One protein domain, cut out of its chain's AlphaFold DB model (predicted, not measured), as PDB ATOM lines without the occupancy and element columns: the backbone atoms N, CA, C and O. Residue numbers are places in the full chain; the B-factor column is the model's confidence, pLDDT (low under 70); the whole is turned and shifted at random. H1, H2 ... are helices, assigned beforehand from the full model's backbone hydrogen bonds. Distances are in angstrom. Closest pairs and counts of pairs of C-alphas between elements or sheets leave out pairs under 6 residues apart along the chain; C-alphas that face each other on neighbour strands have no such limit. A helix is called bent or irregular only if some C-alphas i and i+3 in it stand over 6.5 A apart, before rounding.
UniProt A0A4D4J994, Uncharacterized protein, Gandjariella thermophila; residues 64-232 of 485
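What this domain is: This is residues 64 to 232 of the 485 residues of an uncharacterized protein of Gandjariella thermophila (UniProt A0A4D4J994). A long, thin rod of staggered helices: H2 and H3 make a hairpin, and H4 folds back so that its last part overlaps H3b, with short H1 packed steeply on H4a. The printed part, 169 residues with H1 to H4 in order and no named strand, is all helix and extended, with radius of gyration of the C-alphas 30.1 A and spans of 110 by 21 by 18 A.

How they stand to each other: H3, residues 122 to 165, and H4, residues 193 to 231, were each assigned as one helix by hydrogen bonds but are bent: C-alphas 130 and 133 are 6.7 A apart, 220 and 223 6.6 A. H1, residues 69 to 77, touches residues 210 to 218 of H4a, residues 193 to 220, at a steep tilt of 61 degrees; the closest C-alphas, of Pro 69 and Ala 211, are 5.1 A apart. H2, residues 85 to 118, touches H3b, residues 133 to 165, opposite ways at a shallow tilt of 18 degrees; the closest C-alphas, of Glu 91 and Gln 149, are 5.2 A apart. H4b, residues 223 to 231, touches H3b, the closest C-alphas being those of Ser 151 and Asn 228, 4.9 A. O i to N i+4 pairs are all within hydrogen-bond range except in H3b, 27 of 29.

Where its parts are: H1 begins at C-alpha 69 (108.905, -56.399, 3.131); H2 spans 49.6 A, H3b 48.1 A and H4a 41.1 A; H3a holds residues 122 to 130; H4b ends at C-alpha 231 (123.217, -41.952, -16.978).

The domain as a whole: The C-alphas farthest apart, of Gly 121 and Met 188, are 110.9 A apart. The printed part has no cut; the long link is H3 to H4, where residues 186 to 191 stand free. Residues 64 to 66 and 176 to 198 have pLDDT under 70.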
ATOM      1  N   PRO A  64     107.657 -48.793  -3.952       65.00
ATOM      2  CA  PRO A  64     106.898 -49.031  -2.731       65.00
ATOM      3  C   PRO A  64     107.366 -48.026  -1.679       65.00
ATOM      4  O   PRO A  64     108.553 -47.958  -1.364       65.00
ATOM      5  N   ALA A  65     106.446 -47.180  -1.211       56.09
ATOM      6  CA  ALA A  65     106.745 -45.998  -0.401       56.09
ATOM      7  C   ALA A  65     107.165 -46.342   1.046       56.09
ATOM      8  O   ALA A  65     106.921 -45.576   1.975       56.09
ATOM      9  N   GLY A  66     107.789 -47.498   1.266       66.06
ATOM     10  CA  GLY A  66     108.233 -47.922   2.580       66.06
ATOM     11  C   GLY A  66     109.055 -49.201   2.562       66.06
ATOM     12  O   GLY A  66     109.009 -49.999   1.629       66.06
ATOM     13  N   ASP A  67     109.757 -49.414   3.669       79.25
ATOM     14  CA  ASP A  67     110.604 -50.584   3.924       79.25
ATOM     15  C   ASP A  67     109.794 -51.849   4.266       79.25
ATOM     16  O   ASP A  67     110.346 -52.808   4.815       79.25
ATOM     17  N   ASN A  68     108.478 -51.850   4.003       91.94
ATOM     18  CA  ASN A  68     107.605 -52.971   4.324       91.94
ATOM     19  C   ASN A  68     107.932 -54.160   3.402       91.94
ATOM     20  O   ASN A  68     107.667 -54.101   2.197       91.94
ATOM     21  N   PRO A  69     108.459 -55.271   3.942       92.62
ATOM     22  CA  PRO A  69     108.905 -56.399   3.131       92.62
ATOM     23  C   PRO A  69     107.796 -57.063   2.312       92.62
ATOM     24  O   PRO A  69     108.079 -57.626   1.250       92.62
ATOM     25  N   ALA A  70     106.552 -57.012   2.795       93.50
ATOM     26  CA  ALA A  70     105.399 -57.551   2.084       93.50
ATOM     27  C   ALA A  70     105.056 -56.703   0.849       93.50
ATOM     28  O   ALA A  70     104.773 -57.256  -0.214       93.50
ATOM     29  N   ASP A  71     105.152 -55.376   0.961       93.50
ATOM     30  CA  ASP A  71     104.895 -54.457  -0.153       93.50
ATOM     31  C   ASP A  71     106.005 -54.558  -1.211       93.50
ATOM     32  O   ASP A  71     105.712 -54.550  -2.405       93.50
ATOM     33  N   ILE A  72     107.264 -54.772  -0.795       93.69
ATOM     34  CA  ILE A  72     108.378 -55.075  -1.713       93.69
ATOM     35  C   ILE A  72     108.071 -56.336  -2.534       93.69
ATOM     36  O   ILE A  72     108.229 -56.330  -3.756       93.69
ATOM     37  N   TYR A  73     107.595 -57.413  -1.897       95.25
ATOM     38  CA  TYR A  73     107.201 -58.625  -2.623       95.25
ATOM     39  C   TYR A  73     106.050 -58.365  -3.598       95.25
ATOM     40  O   TYR A  73     106.128 -58.775  -4.756       95.25
ATOM     41  N   GLN A  74     105.005 -57.659  -3.159       93.94
ATOM     42  CA  GLN A  74     103.866 -57.317  -4.017       93.94
ATOM     43  C   GLN A  74     104.266 -56.424  -5.196       93.94
ATOM     44  O   GLN A  74     103.691 -56.551  -6.269       93.94
ATOM     45  N   TRP A  75     105.278 -55.574  -5.053       91.94
ATOM     46  CA  TRP A  75     105.770 -54.765  -6.164       91.94
ATOM     47  C   TRP A  75     106.428 -55.611  -7.268       91.94
ATOM     48  O   TRP A  75     106.202 -55.376  -8.452       91.94
ATOM     49  N   PHE A  76     107.200 -56.639  -6.899       94.44
ATOM     50  CA  PHE A  76     107.875 -57.520  -7.864       94.44
ATOM     51  C   PHE A  76     106.999 -58.663  -8.409       94.44
ATOM     52  O   PHE A  76     107.208 -59.119  -9.538       94.44
ATOM     53  N   HIS A  77     106.048 -59.159  -7.610       95.25
ATOM     54  CA  HIS A  77     105.262 -60.367  -7.911       95.25
ATOM     55  C   HIS A  77     103.748 -60.155  -7.927       95.25
ATOM     56  O   HIS A  77     103.012 -61.071  -8.291       95.25
ATOM     57  N   GLY A  78     103.264 -58.992  -7.501       93.44
ATOM     58  CA  GLY A  78     101.838 -58.704  -7.422       93.44
ATOM     59  C   GLY A  78     101.202 -58.434  -8.789       93.44
ATOM     60  O   GLY A  78     101.885 -58.372  -9.810       93.44
ATOM     61  N   PRO A  79      99.876 -58.225  -8.825       91.00
ATOM     62  CA  PRO A  79      99.127 -58.003 -10.065       91.00
ATOM     63  C   PRO A  79      99.560 -56.748 -10.836       91.00
ATOM     64  O   PRO A  79      99.315 -56.649 -12.032       91.00
ATOM     65  N   GLN A  80     100.174 -55.792 -10.135       85.62
ATOM     66  CA  GLN A  80     100.688 -54.535 -10.682       85.62
ATOM     67  C   GLN A  80     102.164 -54.631 -11.101       85.62
ATOM     68  O   GLN A  80     102.756 -53.636 -11.502       85.62
ATOM     69  N   ALA A  81     102.796 -55.804 -11.001       88.56
ATOM     70  CA  ALA A  81     104.163 -55.977 -11.468       88.56
ATOM     71  C   ALA A  81     104.178 -55.974 -13.007       88.56
ATOM     72  O   ALA A  81     103.897 -56.989 -13.641       88.56
ATOM     73  N   HIS A  82     104.542 -54.838 -13.608       81.69
ATOM     74  CA  HIS A  82     104.581 -54.650 -15.068       81.69
ATOM     75  C   HIS A  82     105.675 -55.472 -15.784       81.69
ATOM     76  O   HIS A  82     105.728 -55.526 -17.011       81.69
ATOM     77  N   GLY A  83     106.516 -56.192 -15.035       89.25
ATOM     78  CA  GLY A  83     107.587 -57.005 -15.603       89.25
ATOM     79  C   GLY A  83     108.653 -56.168 -16.312       89.25
ATOM     80  O   GLY A  83     108.777 -54.966 -16.095       89.25
ATOM     81  N   THR A  84     109.436 -56.826 -17.165       92.38
ATOM     82  CA  THR A  84     110.491 -56.201 -17.984       92.38
ATOM     83  C   THR A  84     110.100 -56.043 -19.455       92.38
ATOM     84  O   THR A  84     110.910 -55.582 -20.257       92.38
ATOM     85  N   GLY A  85     108.861 -56.399 -19.820       90.12
ATOM     86  CA  GLY A  85     108.395 -56.400 -21.209       90.12
ATOM     87  C   GLY A  85     108.501 -55.026 -21.867       90.12
ATOM     88  O   GLY A  85     109.060 -54.908 -22.958       90.12
ATOM     89  N   ASP A  86     108.060 -53.978 -21.172       87.88
ATOM     90  CA  ASP A  86     108.136 -52.609 -21.685       87.88
ATOM     91  C   ASP A  86     109.584 -52.129 -21.858       87.88
ATOM     92  O   ASP A  86     109.895 -51.490 -22.863       87.88
ATOM     93  N   TYR A  87     110.506 -52.526 -20.969       85.94
ATOM     94  CA  TYR A  87     111.942 -52.257 -21.132       85.94
ATOM     95  C   TYR A  87     112.529 -52.942 -22.365       85.94
ATOM     96  O   TYR A  87     113.288 -52.314 -23.101       85.94
ATOM     97  N   ALA A  88     112.171 -54.201 -22.625       89.94
ATOM     98  CA  ALA A  88     112.649 -54.933 -23.798       89.94
ATOM     99  C   ALA A  88     112.117 -54.328 -25.113       89.94
ATOM    100  O   ALA A  88     112.849 -54.225 -26.104       89.94
ATOM    101  N   HIS A  89     110.856 -53.882 -25.118       89.50
ATOM    102  CA  HIS A  89     110.288 -53.136 -26.240       89.50
ATOM    103  C   HIS A  89     110.993 -51.789 -26.430       89.50
ATOM    104  O   HIS A  89     111.455 -51.506 -27.533       89.50
ATOM    105  N   GLY A  90     111.172 -51.018 -25.356       88.25
ATOM    106  CA  GLY A  90     111.898 -49.750 -25.387       88.25
ATOM    107  C   GLY A  90     113.343 -49.898 -25.866       88.25
ATOM    108  O   GLY A  90     113.811 -49.099 -26.671       88.25
ATOM    109  N   GLU A  91     114.053 -50.946 -25.444       90.31
ATOM    110  CA  GLU A  91     115.402 -51.255 -25.929       90.31
ATOM    111  C   GLU A  91     115.412 -51.544 -27.439       90.31
ATOM    112  O   GLU A  91     116.299 -51.080 -28.159       90.31
ATOM    113  N   THR A  92     114.420 -52.292 -27.929       91.56
ATOM    114  CA  THR A  92     114.273 -52.607 -29.356       91.56
ATOM    115  C   THR A  92     113.979 -51.351 -30.176       91.56
ATOM    116  O   THR A  92     114.619 -51.133 -31.207       91.56
ATOM    117  N   ASP A  93     113.077 -50.496 -29.696       88.62
ATOM    118  CA  ASP A  93     112.723 -49.236 -30.351       88.62
ATOM    119  C   ASP A  93     113.902 -48.254 -30.367       88.62
ATOM    120  O   ASP A  93     114.206 -47.670 -31.410       88.62
ATOM    121  N   LEU A  94     114.636 -48.128 -29.256       89.19
ATOM    122  CA  LEU A  94     115.854 -47.317 -29.196       89.19
ATOM    123  C   LEU A  94     116.940 -47.855 -30.130       89.19
ATOM    124  O   LEU A  94     117.597 -47.072 -30.808       89.19
ATOM    125  N   ARG A  95     117.114 -49.178 -30.226       91.31
ATOM    126  CA  ARG A  95     118.060 -49.781 -31.177       91.31
ATOM    127  C   ARG A  95     117.706 -49.417 -32.620       91.31
ATOM    128  O   ARG A  95     118.594 -49.056 -33.390       91.31
ATOM    129  N   ALA A  96     116.425 -49.487 -32.983       89.25
ATOM    130  CA  ALA A  96     115.964 -49.090 -34.311       89.25
ATOM    131  C   ALA A  96     116.211 -47.593 -34.569       89.25
ATOM    132  O   ALA A  96     116.741 -47.222 -35.613       89.25
ATOM    133  N   MET A  97     115.903 -46.744 -33.587       87.88
ATOM    134  CA  MET A  97     116.110 -45.297 -33.659       87.88
ATOM    135  C   MET A  97     117.596 -44.920 -33.773       87.88
ATOM    136  O   MET A  97     117.944 -44.027 -34.542       87.88
ATOM    137  N   ALA A  98     118.490 -45.625 -33.068       88.06
ATOM    138  CA  ALA A  98     119.937 -45.457 -33.205       88.06
ATOM    139  C   ALA A  98     120.398 -45.743 -34.642       88.06
ATOM    140  O   ALA A  98     121.161 -44.956 -35.202       88.06
ATOM    141  N   GLY A  99     119.874 -46.814 -35.253       89.19
ATOM    142  CA  GLY A  99     120.119 -47.144 -36.657       89.19
ATOM    143  C   GLY A  99     119.695 -46.019 -37.603       89.19
ATOM    144  O   GLY A  99     120.497 -45.572 -38.419       89.19
ATOM    145  N   THR A 100     118.485 -45.477 -37.430       87.81
ATOM    146  CA  THR A 100     117.997 -44.353 -38.247       87.81
ATOM    147  C   THR A 100     118.880 -43.108 -38.115       87.81
ATOM    148  O   THR A 100     119.205 -42.479 -39.119       87.81
ATOM    149  N   TYR A 101     119.337 -42.745 -36.911       87.12
ATOM    150  CA  TYR A 101     120.240 -41.595 -36.762       87.12
ATOM    151  C   TYR A 101     121.617 -41.825 -37.374       87.12
ATOM    152  O   TYR A 101     122.190 -40.892 -37.935       87.12
ATOM    153  N   GLN A 102     122.139 -43.047 -37.290       89.25
ATOM    154  CA  GLN A 102     123.393 -43.405 -37.942       89.25
ATOM    155  C   GLN A 102     123.277 -43.286 -39.473       89.25
ATOM    156  O   GLN A 102     124.196 -42.785 -40.131       89.25
ATOM    157  N   GLU A 103     122.143 -43.695 -40.046       88.06
ATOM    158  CA  GLU A 103     121.835 -43.493 -41.465       88.06
ATOM    159  C   GLU A 103     121.751 -42.000 -41.806       88.06
ATOM    160  O   GLU A 103     122.419 -41.550 -42.739       88.06
ATOM    161  N   CYS A 104     121.022 -41.198 -41.019       84.31
ATOM    162  CA  CYS A 104     120.953 -39.745 -41.205       84.31
ATOM    163  C   CYS A 104     122.337 -39.079 -41.144       84.31
ATOM    164  O   CYS A 104     122.642 -38.233 -41.986       84.31
ATOM    165  N   GLU A 105     123.189 -39.460 -40.187       87.12
ATOM    166  CA  GLU A 105     124.560 -38.949 -40.084       87.12
ATOM    167  C   GLU A 105     125.369 -39.297 -41.343       87.12
ATOM    168  O   GLU A 105     126.039 -38.434 -41.918       87.12
ATOM    169  N   THR A 106     125.268 -40.545 -41.806       90.12
ATOM    170  CA  THR A 106     125.947 -41.023 -43.017       90.12
ATOM    171  C   THR A 106     125.488 -40.241 -44.248       90.12
ATOM    172  O   THR A 106     126.316 -39.749 -45.016       90.12
ATOM    173  N   HIS A 107     124.178 -40.048 -44.414       87.62
ATOM    174  CA  HIS A 107     123.618 -39.260 -45.509       87.62
ATOM    175  C   HIS A 107     124.050 -37.793 -45.456       87.62
ATOM    176  O   HIS A 107     124.435 -37.239 -46.486       87.62
ATOM    177  N   ALA A 108     124.057 -37.173 -44.274       86.75
ATOM    178  CA  ALA A 108     124.490 -35.789 -44.112       86.75
ATOM    179  C   ALA A 108     125.979 -35.608 -44.457       86.75
ATOM    180  O   ALA A 108     126.340 -34.655 -45.150       86.75
ATOM    181  N   ARG A 109     126.843 -36.552 -44.051       89.06
ATOM    182  CA  ARG A 109     128.269 -36.560 -44.420       89.06
ATOM    183  C   ARG A 109     128.472 -36.759 -45.923       89.06
ATOM    184  O   ARG A 109     129.268 -36.040 -46.523       89.06
ATOM    185  N   ASN A 110     127.728 -37.678 -46.538       89.62
ATOM    186  CA  ASN A 110     127.790 -37.916 -47.982       89.62
ATOM    187  C   ASN A 110     127.329 -36.687 -48.779       89.62
ATOM    188  O   ASN A 110     127.974 -36.313 -49.755       89.62
ATOM    189  N   ALA A 111     126.264 -36.012 -48.337       87.38
ATOM    190  CA  ALA A 111     125.805 -34.763 -48.939       87.38
ATOM    191  C   ALA A 111     126.852 -33.645 -48.796       87.38
ATOM    192  O   ALA A 111     127.119 -32.929 -49.759       87.38
ATOM    193  N   GLN A 112     127.498 -33.529 -47.631       88.88
ATOM    194  CA  GLN A 112     128.577 -32.560 -47.420       88.88
ATOM    195  C   GLN A 112     129.782 -32.827 -48.338       88.88
ATOM    196  O   GLN A 112     130.376 -31.877 -48.849       88.88
ATOM    197  N   ALA A 113     130.136 -34.096 -48.570       90.81
ATOM    198  CA  ALA A 113     131.190 -34.478 -49.509       90.81
ATOM    199  C   ALA A 113     130.804 -34.151 -50.962       90.81
ATOM    200  O   ALA A 113     131.549 -33.460 -51.649       90.81
ATOM    201  N   ALA A 114     129.598 -34.527 -51.396       89.88
ATOM    202  CA  ALA A 114     129.115 -34.227 -52.745       89.88
ATOM    203  C   ALA A 114     129.037 -32.713 -53.026       89.88
ATOM    204  O   ALA A 114     129.375 -32.269 -54.124       89.88
ATOM    205  N   LEU A 115     128.642 -31.907 -52.030       89.44
ATOM    206  CA  LEU A 115     128.665 -30.445 -52.134       89.44
ATOM    207  C   LEU A 115     130.087 -29.912 -52.320       89.44
ATOM    208  O   LEU A 115     130.272 -29.010 -53.124       89.44
ATOM    209  N   ARG A 116     131.087 -30.467 -51.620       91.25
ATOM    210  CA  ARG A 116     132.500 -30.079 -51.786       91.25
ATOM    211  C   ARG A 116     133.038 -30.413 -53.170       91.25
ATOM    212  O   ARG A 116     133.788 -29.616 -53.726       91.25
ATOM    213  N   ASP A 117     132.644 -31.560 -53.709       94.69
ATOM    214  CA  ASP A 117     133.153 -32.046 -54.991       94.69
ATOM    215  C   ASP A 117     132.523 -31.305 -56.178       94.69
ATOM    216  O   ASP A 117     133.197 -31.015 -57.166       94.69
ATOM    217  N   GLY A 118     131.225 -30.994 -56.092       94.75
ATOM    218  CA  GLY A 118     130.466 -30.391 -57.190       94.75
ATOM    219  C   GLY A 118     130.328 -28.870 -57.132       94.75
ATOM    220  O   GLY A 118     130.015 -28.250 -58.150       94.75
ATOM    221  N   TRP A 119     130.525 -28.252 -55.964       92.31
ATOM    222  CA  TRP A 119     130.246 -26.834 -55.756       92.31
ATOM    223  C   TRP A 119     131.318 -26.157 -54.896       92.31
ATOM    224  O   TRP A 119     131.518 -26.469 -53.725       92.31
ATOM    225  N   SER A 120     132.000 -25.173 -55.483       94.69
ATOM    226  CA  SER A 120     133.052 -24.392 -54.825       94.69
ATOM    227  C   SER A 120     132.713 -22.901 -54.768       94.69
ATOM    228  O   SER A 120     131.928 -22.399 -55.573       94.69
ATOM    229  N   GLY A 121     133.379 -22.173 -53.870       94.69
ATOM    230  CA  GLY A 121     133.238 -20.728 -53.691       94.69
ATOM    231  C   GLY A 121     132.543 -20.363 -52.379       94.69
ATOM    232  O   GLY A 121     132.093 -21.231 -51.634       94.69
ATOM    233  N   SER A 122     132.423 -19.063 -52.110       92.31
ATOM    234  CA  SER A 122     131.927 -18.542 -50.824       92.31
ATOM    235  C   SER A 122     130.520 -19.027 -50.454       92.31
ATOM    236  O   SER A 122     130.221 -19.235 -49.281       92.31
ATOM    237  N   ALA A 123     129.653 -19.254 -51.445       88.25
ATOM    238  CA  ALA A 123     128.315 -19.796 -51.213       88.25
ATOM    239  C   ALA A 123     128.343 -21.271 -50.769       88.25
ATOM    240  O   ALA A 123     127.595 -21.652 -49.869       88.25
ATOM    241  N   ALA A 124     129.235 -22.083 -51.348       89.12
ATOM    242  CA  ALA A 124     129.418 -23.476 -50.946       89.12
ATOM    243  C   ALA A 124     130.022 -23.577 -49.538       89.12
ATOM    244  O   ALA A 124     129.600 -24.411 -48.739       89.12
ATOM    245  N   GLU A 125     130.963 -22.692 -49.201       90.50
ATOM    246  CA  GLU A 125     131.535 -22.590 -47.853       90.50
ATOM    247  C   GLU A 125     130.466 -22.234 -46.812       90.50
ATOM    248  O   GLU A 125     130.366 -22.908 -45.786       90.50
ATOM    249  N   ALA A 126     129.614 -21.242 -47.094       89.12
ATOM    250  CA  ALA A 126     128.501 -20.877 -46.216       89.12
ATOM    251  C   ALA A 126     127.502 -22.035 -46.038       89.12
ATOM    252  O   ALA A 126     127.060 -22.314 -44.923       89.12
ATOM    253  N   ALA A 127     127.184 -22.765 -47.112       86.88
ATOM    254  CA  ALA A 127     126.327 -23.946 -47.031       86.88
ATOM    255  C   ALA A 127     126.942 -25.049 -46.148       86.88
ATOM    256  O   ALA A 127     126.259 -25.614 -45.296       86.88
ATOM    257  N   GLN A 128     128.245 -25.315 -46.287       88.75
ATOM    258  CA  GLN A 128     128.950 -26.296 -45.454       88.75
ATOM    259  C   GLN A 128     128.995 -25.891 -43.976       88.75
ATOM    260  O   GLN A 128     128.838 -26.744 -43.099       88.75
ATOM    261  N   GLN A 129     129.179 -24.600 -43.689       89.88
ATOM    262  CA  GLN A 129     129.119 -24.074 -42.323       89.88
ATOM    263  C   GLN A 129     127.728 -24.296 -41.717       89.88
ATOM    264  O   GLN A 129     127.625 -24.812 -40.605       89.88
ATOM    265  N   ASN A 130     126.664 -24.041 -42.484       85.62
ATOM    266  CA  ASN A 130     125.282 -24.231 -42.037       85.62
ATOM    267  C   ASN A 130     124.874 -25.705 -41.858       85.62
ATOM    268  O   ASN A 130     123.972 -25.995 -41.077       85.62
ATOM    269  N   MET A 131     125.536 -26.655 -42.530       85.00
ATOM    270  CA  MET A 131     125.276 -28.093 -42.342       85.00
ATOM    271  C   MET A 131     125.973 -28.694 -41.115       85.00
ATOM    272  O   MET A 131     125.545 -29.734 -40.607       85.00
ATOM    273  N   THR A 132     127.037 -28.062 -40.615       85.50
ATOM    274  CA  THR A 132     127.844 -28.597 -39.504       85.50
ATOM    275  C   THR A 132     127.031 -28.828 -38.214       85.50
ATOM    276  O   THR A 132     127.187 -29.894 -37.603       85.50
ATOM    277  N   PRO A 133     126.116 -27.924 -37.804       85.88
ATOM    278  CA  PRO A 133     125.245 -28.158 -36.653       85.88
ATOM    279  C   PRO A 133     124.340 -29.383 -36.807       85.88
ATOM    280  O   PRO A 133     124.129 -30.094 -35.828       85.88
ATOM    281  N   ILE A 134     123.850 -29.680 -38.018       82.88
ATOM    282  CA  ILE A 134     122.961 -30.827 -38.272       82.88
ATOM    283  C   ILE A 134     123.713 -32.139 -38.044       82.88
ATOM    284  O   ILE A 134     123.240 -32.995 -37.301       82.88
ATOM    285  N   VAL A 135     124.913 -32.274 -38.620       84.94
ATOM    286  CA  VAL A 135     125.758 -33.469 -38.437       84.94
ATOM    287  C   VAL A 135     126.121 -33.651 -36.961       84.94
ATOM    288  O   VAL A 135     126.014 -34.752 -36.425       84.94
ATOM    289  N   THR A 136     126.495 -32.562 -36.284       85.94
ATOM    290  CA  THR A 136     126.845 -32.583 -34.854       85.94
ATOM    291  C   THR A 136     125.652 -33.001 -33.991       85.94
ATOM    292  O   THR A 136     125.795 -33.809 -33.075       85.94
ATOM    293  N   THR A 137     124.463 -32.495 -34.313       82.31
ATOM    294  CA  THR A 137     123.220 -32.805 -33.601       82.31
ATOM    295  C   THR A 137     122.798 -34.260 -33.811       82.31
ATOM    296  O   THR A 137     122.461 -34.939 -32.845       82.31
ATOM    297  N   ALA A 138     122.877 -34.776 -35.042       84.69
ATOM    298  CA  ALA A 138     122.588 -36.180 -35.339       84.69
ATOM    299  C   ALA A 138     123.528 -37.133 -34.579       84.69
ATOM    300  O   ALA A 138     123.065 -38.094 -33.961       84.69
ATOM    301  N   ALA A 139     124.828 -36.823 -34.542       85.69
ATOM    302  CA  ALA A 139     125.806 -37.597 -33.779       85.69
ATOM    303  C   ALA A 139     125.510 -37.577 -32.265       85.69
ATOM    304  O   ALA A 139     125.588 -38.615 -31.604       85.69
ATOM    305  N   ALA A 140     125.120 -36.421 -31.714       85.44
ATOM    306  CA  ALA A 140     124.722 -36.308 -30.311       85.44
ATOM    307  C   ALA A 140     123.460 -37.135 -30.003       85.44
ATOM    308  O   ALA A 140     123.431 -37.872 -29.017       85.44
ATOM    309  N   PHE A 141     122.442 -37.089 -30.870       85.19
ATOM    310  CA  PHE A 141     121.238 -37.908 -30.708       85.19
ATOM    311  C   PHE A 141     121.547 -39.401 -30.745       85.19
ATOM    312  O   PHE A 141     121.083 -40.135 -29.873       85.19
ATOM    313  N   HIS A 142     122.381 -39.846 -31.685       87.81
ATOM    314  CA  HIS A 142     122.821 -41.235 -31.745       87.81
ATOM    315  C   HIS A 142     123.486 -41.678 -30.427       87.81
ATOM    316  O   HIS A 142     123.111 -42.708 -29.861       87.81
ATOM    317  N   GLN A 143     124.394 -40.867 -29.869       89.88
ATOM    318  CA  GLN A 143     125.027 -41.149 -28.573       89.88
ATOM    319  C   GLN A 143     124.019 -41.200 -27.414       89.88
ATOM    320  O   GLN A 143     124.127 -42.059 -26.532       89.88
ATOM    321  N   HIS A 144     123.021 -40.313 -27.408       88.06
ATOM    322  CA  HIS A 144     121.980 -40.287 -26.379       88.06
ATOM    323  C   HIS A 144     121.101 -41.541 -26.430       88.06
ATOM    324  O   HIS A 144     120.829 -42.143 -25.388       88.06
ATOM    325  N   VAL A 145     120.688 -41.955 -27.629       89.88
ATOM    326  CA  VAL A 145     119.883 -43.165 -27.834       89.88
ATOM    327  C   VAL A 145     120.668 -44.407 -27.420       89.88
ATOM    328  O   VAL A 145     120.147 -45.223 -26.661       89.88
ATOM    329  N   ALA A 146     121.939 -44.515 -27.817       90.50
ATOM    330  CA  ALA A 146     122.804 -45.622 -27.415       90.50
ATOM    331  C   ALA A 146     122.993 -45.687 -25.887       90.50
ATOM    332  O   ALA A 146     122.944 -46.761 -25.288       90.50
ATOM    333  N   THR A 147     123.156 -44.535 -25.228       91.44
ATOM    334  CA  THR A 147     123.266 -44.471 -23.762       91.44
ATOM    335  C   THR A 147     121.980 -44.952 -23.088       91.44
ATOM    336  O   THR A 147     122.041 -45.787 -22.187       91.44
ATOM    337  N   ARG A 148     120.811 -44.500 -23.562       91.69
ATOM    338  CA  ARG A 148     119.504 -44.962 -23.059       91.69
ATOM    339  C   ARG A 148     119.311 -46.462 -23.252       91.69
ATOM    340  O   ARG A 148     118.898 -47.146 -22.320       91.69
ATOM    341  N   GLN A 149     119.659 -46.974 -24.431       93.62
ATOM    342  CA  GLN A 149     119.572 -48.396 -24.742       93.62
ATOM    343  C   GLN A 149     120.408 -49.227 -23.759       93.62
ATOM    344  O   GLN A 149     119.915 -50.210 -23.208       93.62
ATOM    345  N   ASN A 150     121.647 -48.806 -23.485       92.75
ATOM    346  CA  ASN A 150     122.522 -49.480 -22.526       92.75
ATOM    347  C   ASN A 150     121.968 -49.431 -21.093       92.75
ATOM    348  O   ASN A 150     122.045 -50.434 -20.379       92.75
ATOM    349  N   SER A 151     121.381 -48.301 -20.676       92.19
ATOM    350  CA  SER A 151     120.723 -48.182 -19.369       92.19
ATOM    351  C   SER A 151     119.549 -49.157 -19.232       92.19
ATOM    352  O   SER A 151     119.440 -49.829 -18.208       92.19
ATOM    353  N   TYR A 152     118.704 -49.299 -20.259       91.75
ATOM    354  CA  TYR A 152     117.579 -50.243 -20.233       91.75
ATOM    355  C   TYR A 152     118.035 -51.700 -20.274       91.75
ATOM    356  O   TYR A 152     117.611 -52.490 -19.429       91.75
ATOM    357  N   GLY A 153     118.971 -52.037 -21.164       93.69
ATOM    358  CA  GLY A 153     119.545 -53.382 -21.232       93.69
ATOM    359  C   GLY A 153     120.216 -53.807 -19.920       93.69
ATOM    360  O   GLY A 153     120.177 -54.979 -19.550       93.69
ATOM    361  N   SER A 154     120.773 -52.857 -19.161       94.69
ATOM    362  CA  SER A 154     121.352 -53.111 -17.832       94.69
ATOM    363  C   SER A 154     120.299 -53.241 -16.724       94.69
ATOM    364  O   SER A 154     120.533 -53.932 -15.729       94.69
ATOM    365  N   GLN A 155     119.137 -52.601 -16.881       94.38
ATOM    366  CA  GLN A 155     118.057 -52.609 -15.893       94.38
ATOM    367  C   GLN A 155     117.284 -53.932 -15.877       94.38
ATOM    368  O   GLN A 155     116.927 -54.416 -14.804       94.38
ATOM    369  N   ILE A 156     117.066 -54.545 -17.045       94.50
ATOM    370  CA  ILE A 156     116.329 -55.812 -17.189       94.50
ATOM    371  C   ILE A 156     116.910 -56.932 -16.298       94.50
ATOM    372  O   ILE A 156     116.192 -57.428 -15.426       94.50
ATOM    373  N   PRO A 157     118.196 -57.328 -16.416       96.31
ATOM    374  CA  PRO A 157     118.748 -58.410 -15.601       96.31
ATOM    375  C   PRO A 157     118.837 -58.048 -14.113       96.31
ATOM    376  O   PRO A 157     118.812 -58.939 -13.261       96.31
ATOM    377  N   LEU A 158     118.949 -56.756 -13.788       95.31
ATOM    378  CA  LEU A 158     118.923 -56.277 -12.411       95.31
ATOM    379  C   LEU A 158     117.538 -56.485 -11.791       95.31
ATOM    380  O   LEU A 158     117.448 -57.027 -10.690       95.31
ATOM    381  N   TRP A 159     116.475 -56.108 -12.505       95.69
ATOM    382  CA  TRP A 159     115.101 -56.337 -12.070       95.69
ATOM    383  C   TRP A 159     114.813 -57.828 -11.899       95.69
ATOM    384  O   TRP A 159     114.332 -58.225 -10.841       95.69
ATOM    385  N   GLU A 160     115.178 -58.664 -12.877       96.06
ATOM    386  CA  GLU A 160     114.927 -60.113 -12.818       96.06
ATOM    387  C   GLU A 160     115.650 -60.748 -11.627       96.06
ATOM    388  O   GLU A 160     115.085 -61.561 -10.893       96.06
ATOM    389  N   ARG A 161     116.905 -60.354 -11.381       97.44
ATOM    390  CA  ARG A 161     117.661 -60.831 -10.220       97.44
ATOM    391  C   ARG A 161     116.978 -60.445  -8.912       97.44
ATOM    392  O   ARG A 161     116.879 -61.291  -8.027       97.44
ATOM    393  N   THR A 162     116.528 -59.198  -8.784       96.88
ATOM    394  CA  THR A 162     115.878 -58.729  -7.557       96.88
ATOM    395  C   THR A 162     114.514 -59.374  -7.364       96.88
ATOM    396  O   THR A 162     114.216 -59.846  -6.272       96.88
ATOM    397  N   LYS A 163     113.712 -59.503  -8.421       96.69
ATOM    398  CA  LYS A 163     112.448 -60.239  -8.362       96.69
ATOM    399  C   LYS A 163     112.651 -61.656  -7.835       96.69
ATOM    400  O   LYS A 163     111.922 -62.091  -6.948       96.69
ATOM    401  N   ASN A 164     113.652 -62.363  -8.355       97.50
ATOM    402  CA  ASN A 164     113.941 -63.740  -7.962       97.50
ATOM    403  C   ASN A 164     114.560 -63.869  -6.559       97.50
ATOM    404  O   ASN A 164     114.540 -64.961  -5.994       97.50
ATOM    405  N   SER A 165     115.117 -62.797  -5.986       97.38
ATOM    406  CA  SER A 165     115.674 -62.809  -4.626       97.38
ATOM    407  C   SER A 165     114.676 -62.384  -3.548       97.38
ATOM    408  O   SER A 165     114.900 -62.676  -2.372       97.38
ATOM    409  N   VAL A 166     113.581 -61.732  -3.936       96.75
ATOM    410  CA  VAL A 166     112.493 -61.315  -3.049       96.75
ATOM    411  C   VAL A 166     111.532 -62.488  -2.815       96.75
ATOM    412  O   VAL A 166     111.043 -63.115  -3.753       96.75
ATOM    413  N   VAL A 167     111.258 -62.788  -1.547       97.44
ATOM    414  CA  VAL A 167     110.453 -63.924  -1.077       97.44
ATOM    415  C   VAL A 167     109.136 -63.462  -0.459       97.44
ATOM    416  O   VAL A 167     109.017 -62.335   0.019       97.44
ATOM    417  N   LEU A 168     108.117 -64.323  -0.463       96.31
ATOM    418  CA  LEU A 168     106.815 -63.975   0.106       96.31
ATOM    419  C   LEU A 168     106.943 -63.741   1.620       96.31
ATOM    420  O   LEU A 168     107.376 -64.624   2.364       96.31
ATOM    421  N   VAL A 169     106.520 -62.560   2.069       93.50
ATOM    422  CA  VAL A 169     106.419 -62.192   3.486       93.50
ATOM    423  C   VAL A 169     104.951 -61.881   3.786       93.50
ATOM    424  O   VAL A 169     104.354 -61.078   3.064       93.50
ATOM    425  N   PRO A 170     104.336 -62.517   4.804       92.31
ATOM    426  CA  PRO A 170     103.000 -62.150   5.264       92.31
ATOM    427  C   PRO A 170     102.902 -60.651   5.561       92.31
ATOM    428  O   PRO A 170     103.855 -60.056   6.052       92.31
ATOM    429  N   LYS A 171     101.755 -60.029   5.277       91.38
ATOM    430  CA  LYS A 171     101.570 -58.591   5.530       91.38
ATOM    431  C   LYS A 171     101.665 -58.247   7.015       91.38
ATOM    432  O   LYS A 171     102.235 -57.221   7.375       91.38
ATOM    433  N   ASP A 172     101.114 -59.117   7.850       89.06
ATOM    434  CA  ASP A 172     101.128 -58.962   9.292       89.06
ATOM    435  C   ASP A 172     102.177 -59.907   9.891       89.06
ATOM    436  O   ASP A 172     102.198 -61.095   9.539       89.06
ATOM    437  N   PRO A 173     103.049 -59.420  10.793       85.25
ATOM    438  CA  PRO A 173     103.963 -60.296  11.505       85.25
ATOM    439  C   PRO A 173     103.155 -61.318  12.316       85.25
ATOM    440  O   PRO A 173     102.082 -60.977  12.828       85.25
ATOM    441  N   PRO A 174     103.654 -62.559  12.470       83.69
ATOM    442  CA  PRO A 174     102.999 -63.543  13.318       83.69
ATOM    443  C   PRO A 174     102.840 -62.955  14.721       83.69
ATOM    444  O   PRO A 174     103.823 -62.669  15.408       83.69
ATOM    445  N   GLN A 175     101.595 -62.713  15.131       79.50
ATOM    446  CA  GLN A 175     101.320 -62.214  16.469       79.50
ATOM    447  C   GLN A 175     101.556 -63.363  17.441       79.50
ATOM    448  O   GLN A 175     100.791 -64.328  17.471       79.50
ATOM    449  N   ALA A 176     102.625 -63.268  18.232       63.66
ATOM    450  CA  ALA A 176     102.818 -64.152  19.370       63.66
ATOM    451  C   ALA A 176     101.614 -63.958  20.290       63.66
ATOM    452  O   ALA A 176     101.487 -62.907  20.907       63.66
ATOM    453  N   ASN A 177     100.690 -64.920  20.322       60.88
ATOM    454  CA  ASN A 177      99.465 -64.792  21.098       60.88
ATOM    455  C   ASN A 177      99.840 -64.835  22.593       60.88
ATOM    456  O   ASN A 177     100.131 -65.918  23.117       60.88
ATOM    457  N   PRO A 178      99.875 -63.687  23.303       57.94
ATOM    458  CA  PRO A 178     100.510 -63.607  24.620       57.94
ATOM    459  C   PRO A 178      99.726 -64.392  25.684       57.94
ATOM    460  O   PRO A 178     100.263 -64.730  26.735       57.94
ATOM    461  N   LEU A 179      98.468 -64.738  25.393       57.72
ATOM    462  CA  LEU A 179      97.590 -65.514  26.266       57.72
ATOM    463  C   LEU A 179      97.832 -67.034  26.221       57.72
ATOM    464  O   LEU A 179      97.314 -67.734  27.087       57.72
ATOM    465  N   MET A 180      98.623 -67.565  25.278       54.66
ATOM    466  CA  MET A 180      98.965 -69.002  25.251       54.66
ATOM    467  C   MET A 180     100.247 -69.349  26.024       54.66
ATOM    468  O   MET A 180     100.504 -70.519  26.298       54.66
ATOM    469  N   VAL A 181     101.027 -68.344  26.428       55.25
ATOM    470  CA  VAL A 181     102.313 -68.508  27.126       55.25
ATOM    471  C   VAL A 181     102.187 -68.861  28.629       55.25
ATOM    472  O   VAL A 181     103.024 -69.626  29.110       55.25
ATOM    473  N   PRO A 182     101.163 -68.437  29.408       49.47
ATOM    474  CA  PRO A 182     101.173 -68.687  30.856       49.47
ATOM    475  C   PRO A 182     100.763 -70.103  31.296       49.47
ATOM    476  O   PRO A 182     100.957 -70.444  32.458       49.47
ATOM    477  N   MET A 183     100.200 -70.949  30.424       49.75
ATOM    478  CA  MET A 183      99.768 -72.310  30.808       49.75
ATOM    479  C   MET A 183     100.847 -73.391  30.607       49.75
ATOM    480  O   MET A 183     100.644 -74.538  31.001       49.75
ATOM    481  N   ALA A 184     102.008 -73.044  30.040       50.50
ATOM    482  CA  ALA A 184     103.081 -73.994  29.726       50.50
ATOM    483  C   ALA A 184     104.101 -74.222  30.865       50.50
ATOM    484  O   ALA A 184     105.022 -75.018  30.713       50.50
ATOM    485  N   VAL A 185     103.947 -73.572  32.024       52.84
ATOM    486  CA  VAL A 185     104.919 -73.649  33.140       52.84
ATOM    487  C   VAL A 185     104.821 -74.916  33.996       52.84
ATOM    488  O   VAL A 185     105.544 -75.037  34.983       52.84
ATOM    489  N   ASN A 186     103.975 -75.883  33.631       51.34
ATOM    490  CA  ASN A 186     103.903 -77.156  34.341       51.34
ATOM    491  C   ASN A 186     104.528 -78.293  33.500       51.34
ATOM    492  O   ASN A 186     103.867 -78.824  32.602       51.34
ATOM    493  N   PRO A 187     105.792 -78.684  33.765       54.28
ATOM    494  CA  PRO A 187     106.559 -79.598  32.913       54.28
ATOM    495  C   PRO A 187     105.994 -81.027  32.839       54.28
ATOM    496  O   PRO A 187     106.401 -81.788  31.968       54.28
ATOM    497  N   MET A 188     105.035 -81.400  33.698       51.84
ATOM    498  CA  MET A 188     104.365 -82.712  33.646       51.84
ATOM    499  C   MET A 188     103.059 -82.738  32.835       51.84
ATOM    500  O   MET A 188     102.614 -83.814  32.452       51.84
ATOM    501  N   THR A 189     102.446 -81.586  32.540       54.25
ATOM    502  CA  THR A 189     101.248 -81.481  31.675       54.25
ATOM    503  C   THR A 189     101.544 -80.767  30.359       54.25
ATOM    504  O   THR A 189     100.621 -80.381  29.641       54.25
ATOM    505  N   ALA A 190     102.831 -80.608  30.039       48.59
ATOM    506  CA  ALA A 190     103.380 -80.092  28.790       48.59
ATOM    507  C   ALA A 190     103.085 -81.038  27.608       48.59
ATOM    508  O   ALA A 190     103.974 -81.614  26.987       48.59
ATOM    509  N   GLY A 191     101.802 -81.240  27.326       54.31
ATOM    510  CA  GLY A 191     101.316 -81.842  26.095       54.31
ATOM    511  C   GLY A 191     101.375 -80.842  24.924       54.31
ATOM    512  O   GLY A 191     102.117 -79.859  24.992       54.31
ATOM    513  N   PRO A 192     100.579 -81.043  23.855       55.78
ATOM    514  CA  PRO A 192     100.695 -80.376  22.542       55.78
ATOM    515  C   PRO A 192     100.811 -78.835  22.529       55.78
ATOM    516  O   PRO A 192     101.256 -78.268  21.536       55.78
ATOM    517  N   ALA A 193     100.487 -78.141  23.623       53.72
ATOM    518  CA  ALA A 193     100.699 -76.702  23.774       53.72
ATOM    519  C   ALA A 193     102.180 -76.265  23.681       53.72
ATOM    520  O   ALA A 193     102.449 -75.195  23.141       53.72
ATOM    521  N   VAL A 194     103.142 -77.077  24.144       56.97
ATOM    522  CA  VAL A 194     104.580 -76.748  24.012       56.97
ATOM    523  C   VAL A 194     105.064 -76.897  22.565       56.97
ATOM    524  O   VAL A 194     105.894 -76.109  22.121       56.97
ATOM    525  N   MET A 195     104.496 -77.835  21.796       57.44
ATOM    526  CA  MET A 195     104.802 -77.952  20.361       57.44
ATOM    527  C   MET A 195     104.328 -76.714  19.583       57.44
ATOM    528  O   MET A 195     105.089 -76.175  18.787       57.44
ATOM    529  N   ASN A 196     103.140 -76.185  19.895       60.72
ATOM    530  CA  ASN A 196     102.610 -74.979  19.243       60.72
ATOM    531  C   ASN A 196     103.446 -73.706  19.516       60.72
ATOM    532  O   ASN A 196     103.505 -72.807  18.675       60.72
ATOM    533  N   ALA A 197     104.101 -73.606  20.680       60.75
ATOM    534  CA  ALA A 197     104.980 -72.475  20.998       60.75
ATOM    535  C   ALA A 197     106.292 -72.518  20.190       60.75
ATOM    536  O   ALA A 197     106.706 -71.497  19.642       60.75
ATOM    537  N   ILE A 198     106.892 -73.707  20.038       64.75
ATOM    538  CA  ILE A 198     108.095 -73.921  19.210       64.75
ATOM    539  C   ILE A 198     107.818 -73.558  17.741       64.75
ATOM    540  O   ILE A 198     108.666 -72.959  17.074       64.75
ATOM    541  N   ASP A 199     106.616 -73.855  17.246       76.19
ATOM    542  CA  ASP A 199     106.207 -73.475  15.892       76.19
ATOM    543  C   ASP A 199     106.066 -71.953  15.722       76.19
ATOM    544  O   ASP A 199     106.396 -71.425  14.658       76.19
ATOM    545  N   THR A 200     105.655 -71.226  16.766       77.50
ATOM    546  CA  THR A 200     105.518 -69.758  16.721       77.50
ATOM    547  C   THR A 200     106.882 -69.069  16.655       77.50
ATOM    548  O   THR A 200     107.087 -68.206  15.802       77.50
ATOM    549  N   ASP A 201     107.854 -69.486  17.471       81.19
ATOM    550  CA  ASP A 201     109.216 -68.926  17.429       81.19
ATOM    551  C   ASP A 201     109.897 -69.185  16.077       81.19
ATOM    552  O   ASP A 201     110.577 -68.312  15.518       81.19
ATOM    553  N   ARG A 202     109.666 -70.367  15.491       85.69
ATOM    554  CA  ARG A 202     110.152 -70.699  14.148       85.69
ATOM    555  C   ARG A 202     109.511 -69.817  13.075       85.69
ATOM    556  O   ARG A 202     110.209 -69.385  12.154       85.69
ATOM    557  N   GLN A 203     108.216 -69.522  13.190       85.31
ATOM    558  CA  GLN A 203     107.510 -68.613  12.280       85.31
ATOM    559  C   GLN A 203     108.016 -67.174  12.400       85.31
ATOM    560  O   GLN A 203     108.285 -66.553  11.374       85.31
ATOM    561  N   VAL A 204     108.210 -66.660  13.619       88.44
ATOM    562  CA  VAL A 204     108.775 -65.319  13.855       88.44
ATOM    563  C   VAL A 204     110.179 -65.215  13.257       88.44
ATOM    564  O   VAL A 204     110.473 -64.261  12.538       88.44
ATOM    565  N   THR A 205     111.024 -66.223  13.484       90.69
ATOM    566  CA  THR A 205     112.390 -66.262  12.939       90.69
ATOM    567  C   THR A 205     112.382 -66.277  11.410       90.69
ATOM    568  O   THR A 205     113.100 -65.504  10.779       90.69
ATOM    569  N   THR A 206     111.535 -67.111  10.800       91.38
ATOM    570  CA  THR A 206     111.404 -67.198   9.333       91.38
ATOM    571  C   THR A 206     110.876 -65.887   8.748       91.38
ATOM    572  O   THR A 206     111.395 -65.403   7.745       91.38
ATOM    573  N   TYR A 207     109.881 -65.272   9.396       92.50
ATOM    574  CA  TYR A 207     109.345 -63.971   9.005       92.50
ATOM    575  C   TYR A 207     110.439 -62.899   8.997       92.50
ATOM    576  O   TYR A 207     110.597 -62.200   8.001       92.50
ATOM    577  N   GLN A 208     111.225 -62.792  10.075       93.88
ATOM    578  CA  GLN A 208     112.310 -61.812  10.182       93.88
ATOM    579  C   GLN A 208     113.406 -62.047   9.134       93.88
ATOM    580  O   GLN A 208     113.873 -61.093   8.516       93.88
ATOM    581  N   GLN A 209     113.786 -63.304   8.889       96.44
ATOM    582  CA  GLN A 209     114.771 -63.653   7.857       96.44
ATOM    583  C   GLN A 209     114.299 -63.242   6.459       96.44
ATOM    584  O   GLN A 209     115.022 -62.545   5.748       96.44
ATOM    585  N   ASN A 210     113.067 -63.601   6.092       95.50
ATOM    586  CA  ASN A 210     112.486 -63.246   4.797       95.50
ATOM    587  C   ASN A 210     112.301 -61.726   4.654       95.50
ATOM    588  O   ASN A 210     112.562 -61.157   3.595       95.50
ATOM    589  N   ALA A 211     111.896 -61.055   5.736       94.81
ATOM    590  CA  ALA A 211     111.765 -59.606   5.784       94.81
ATOM    591  C   ALA A 211     113.093 -58.900   5.475       94.81
ATOM    592  O   ALA A 211     113.156 -58.048   4.586       94.81
ATOM    593  N   HIS A 212     114.165 -59.297   6.167       95.25
ATOM    594  CA  HIS A 212     115.506 -58.767   5.938       95.25
ATOM    595  C   HIS A 212     116.024 -59.085   4.534       95.25
ATOM    596  O   HIS A 212     116.627 -58.220   3.901       95.25
ATOM    597  N   GLN A 213     115.752 -60.286   4.018       96.69
ATOM    598  CA  GLN A 213     116.125 -60.668   2.659       96.69
ATOM    599  C   GLN A 213     115.483 -59.747   1.610       96.69
ATOM    600  O   GLN A 213     116.187 -59.252   0.731       96.69
ATOM    601  N   ASN A 214     114.182 -59.458   1.718       96.06
ATOM    602  CA  ASN A 214     113.491 -58.560   0.783       96.06
ATOM    603  C   ASN A 214     114.039 -57.132   0.843       96.06
ATOM    604  O   ASN A 214     114.277 -56.517  -0.197       96.06
ATOM    605  N   GLN A 215     114.276 -56.616   2.051       95.25
ATOM    606  CA  GLN A 215     114.871 -55.293   2.244       95.25
ATOM    607  C   GLN A 215     116.281 -55.219   1.645       95.25
ATOM    608  O   GLN A 215     116.616 -54.245   0.975       95.25
ATOM    609  N   GLN A 216     117.099 -56.259   1.832       95.88
ATOM    610  CA  GLN A 216     118.446 -56.334   1.266       95.88
ATOM    611  C   GLN A 216     118.431 -56.443  -0.266       95.88
ATOM    612  O   GLN A 216     119.241 -55.813  -0.950       95.88
ATOM    613  N   ALA A 217     117.510 -57.232  -0.820       96.00
ATOM    614  CA  ALA A 217     117.318 -57.342  -2.259       96.00
ATOM    615  C   ALA A 217     116.965 -55.977  -2.870       96.00
ATOM    616  O   ALA A 217     117.589 -55.545  -3.841       96.00
ATOM    617  N   PHE A 218     116.022 -55.260  -2.255       94.94
ATOM    618  CA  PHE A 218     115.601 -53.944  -2.719       94.94
ATOM    619  C   PHE A 218     116.685 -52.872  -2.539       94.94
ATOM    620  O   PHE A 218     116.932 -52.087  -3.456       94.94
ATOM    621  N   SER A 219     117.409 -52.869  -1.417       93.94
ATOM    622  CA  SER A 219     118.518 -51.927  -1.205       93.94
ATOM    623  C   SER A 219     119.684 -52.159  -2.169       93.94
ATOM    624  O   SER A 219     120.370 -51.212  -2.540       93.94
ATOM    625  N   THR A 220     119.876 -53.393  -2.649       95.50
ATOM    626  CA  THR A 220     120.850 -53.709  -3.708       95.50
ATOM    627  C   THR A 220     120.360 -53.262  -5.091       95.50
ATOM    628  O   THR A 220     121.163 -52.904  -5.951       95.50
ATOM    629  N   TYR A 221     119.043 -53.259  -5.316       94.81
ATOM    630  CA  TYR A 221     118.412 -52.842  -6.571       94.81
ATOM    631  C   TYR A 221     118.456 -51.323  -6.796       94.81
ATOM    632  O   TYR A 221     118.653 -50.869  -7.927       94.81
ATOM    633  N   GLN A 222     118.281 -50.528  -5.737       93.62
ATOM    634  CA  GLN A 222     118.124 -49.077  -5.853       93.62
ATOM    635  C   GLN A 222     119.343 -48.345  -6.450       93.62
ATOM    636  O   GLN A 222     119.139 -47.592  -7.405       93.62
ATOM    637  N   PRO A 223     120.592 -48.524  -5.967       94.50
ATOM    638  CA  PRO A 223     121.709 -47.707  -6.435       94.50
ATOM    639  C   PRO A 223     122.017 -47.877  -7.931       94.50
ATOM    640  O   PRO A 223     122.122 -46.860  -8.616       94.50
ATOM    641  N   PRO A 224     122.092 -49.102  -8.495       94.19
ATOM    642  CA  PRO A 224     122.306 -49.258  -9.931       94.19
ATOM    643  C   PRO A 224     121.128 -48.734 -10.760       94.19
ATOM    644  O   PRO A 224     121.347 -48.169 -11.824       94.19
ATOM    645  N   THR A 225     119.892 -48.841 -10.260       93.06
ATOM    646  CA  THR A 225     118.716 -48.253 -10.926       93.06
ATOM    647  C   THR A 225     118.829 -46.728 -11.000       93.06
ATOM    648  O   THR A 225     118.628 -46.139 -12.061       93.06
ATOM    649  N   GLN A 226     119.217 -46.081  -9.898       90.12
ATOM    650  CA  GLN A 226     119.460 -44.636  -9.866       90.12
ATOM    651  C   GLN A 226     120.622 -44.238 -10.778       90.12
ATOM    652  O   GLN A 226     120.538 -43.231 -11.471       90.12
ATOM    653  N   GLN A 227     121.689 -45.039 -10.816       92.94
ATOM    654  CA  GLN A 227     122.818 -44.813 -11.712       92.94
ATOM    655  C   GLN A 227     122.403 -44.930 -13.186       92.94
ATOM    656  O   GLN A 227     122.766 -44.067 -13.981       92.94
ATOM    657  N   ASN A 228     121.614 -45.946 -13.544       91.38
ATOM    658  CA  ASN A 228     121.085 -46.130 -14.896       91.38
ATOM    659  C   ASN A 228     120.188 -44.956 -15.302       91.38
ATOM    660  O   ASN A 228     120.313 -44.459 -16.420       91.38
ATOM    661  N   ALA A 229     119.335 -44.482 -14.387       88.38
ATOM    662  CA  ALA A 229     118.477 -43.319 -14.602       88.38
ATOM    663  C   ALA A 229     119.284 -42.017 -14.747       88.38
ATOM    664  O   ALA A 229     119.009 -41.220 -15.636       88.38
ATOM    665  N   ALA A 230     120.313 -41.813 -13.921       88.94
ATOM    666  CA  ALA A 230     121.179 -40.637 -13.990       88.94
ATOM    667  C   ALA A 230     122.092 -40.634 -15.227       88.94
ATOM    668  O   ALA A 230     122.479 -39.568 -15.702       88.94
ATOM    669  N   ALA A 231     122.442 -41.814 -15.751       89.19
ATOM    670  CA  ALA A 231     123.217 -41.952 -16.978       89.19
ATOM    671  C   ALA A 231     122.408 -41.582 -18.227       89.19
ATOM    672  O   ALA A 231     123.004 -41.220 -19.239       89.19
ATOM    673  N   ILE A 232     121.072 -41.649 -18.168       86.25
ATOM    674  CA  ILE A 232     120.217 -41.192 -19.260       86.25
ATOM    675  C   ILE A 232     120.389 -39.676 -19.383       86.25
ATOM    676  O   ILE A 232     120.031 -38.950 -18.450       86.25
TER     677      ILE A 232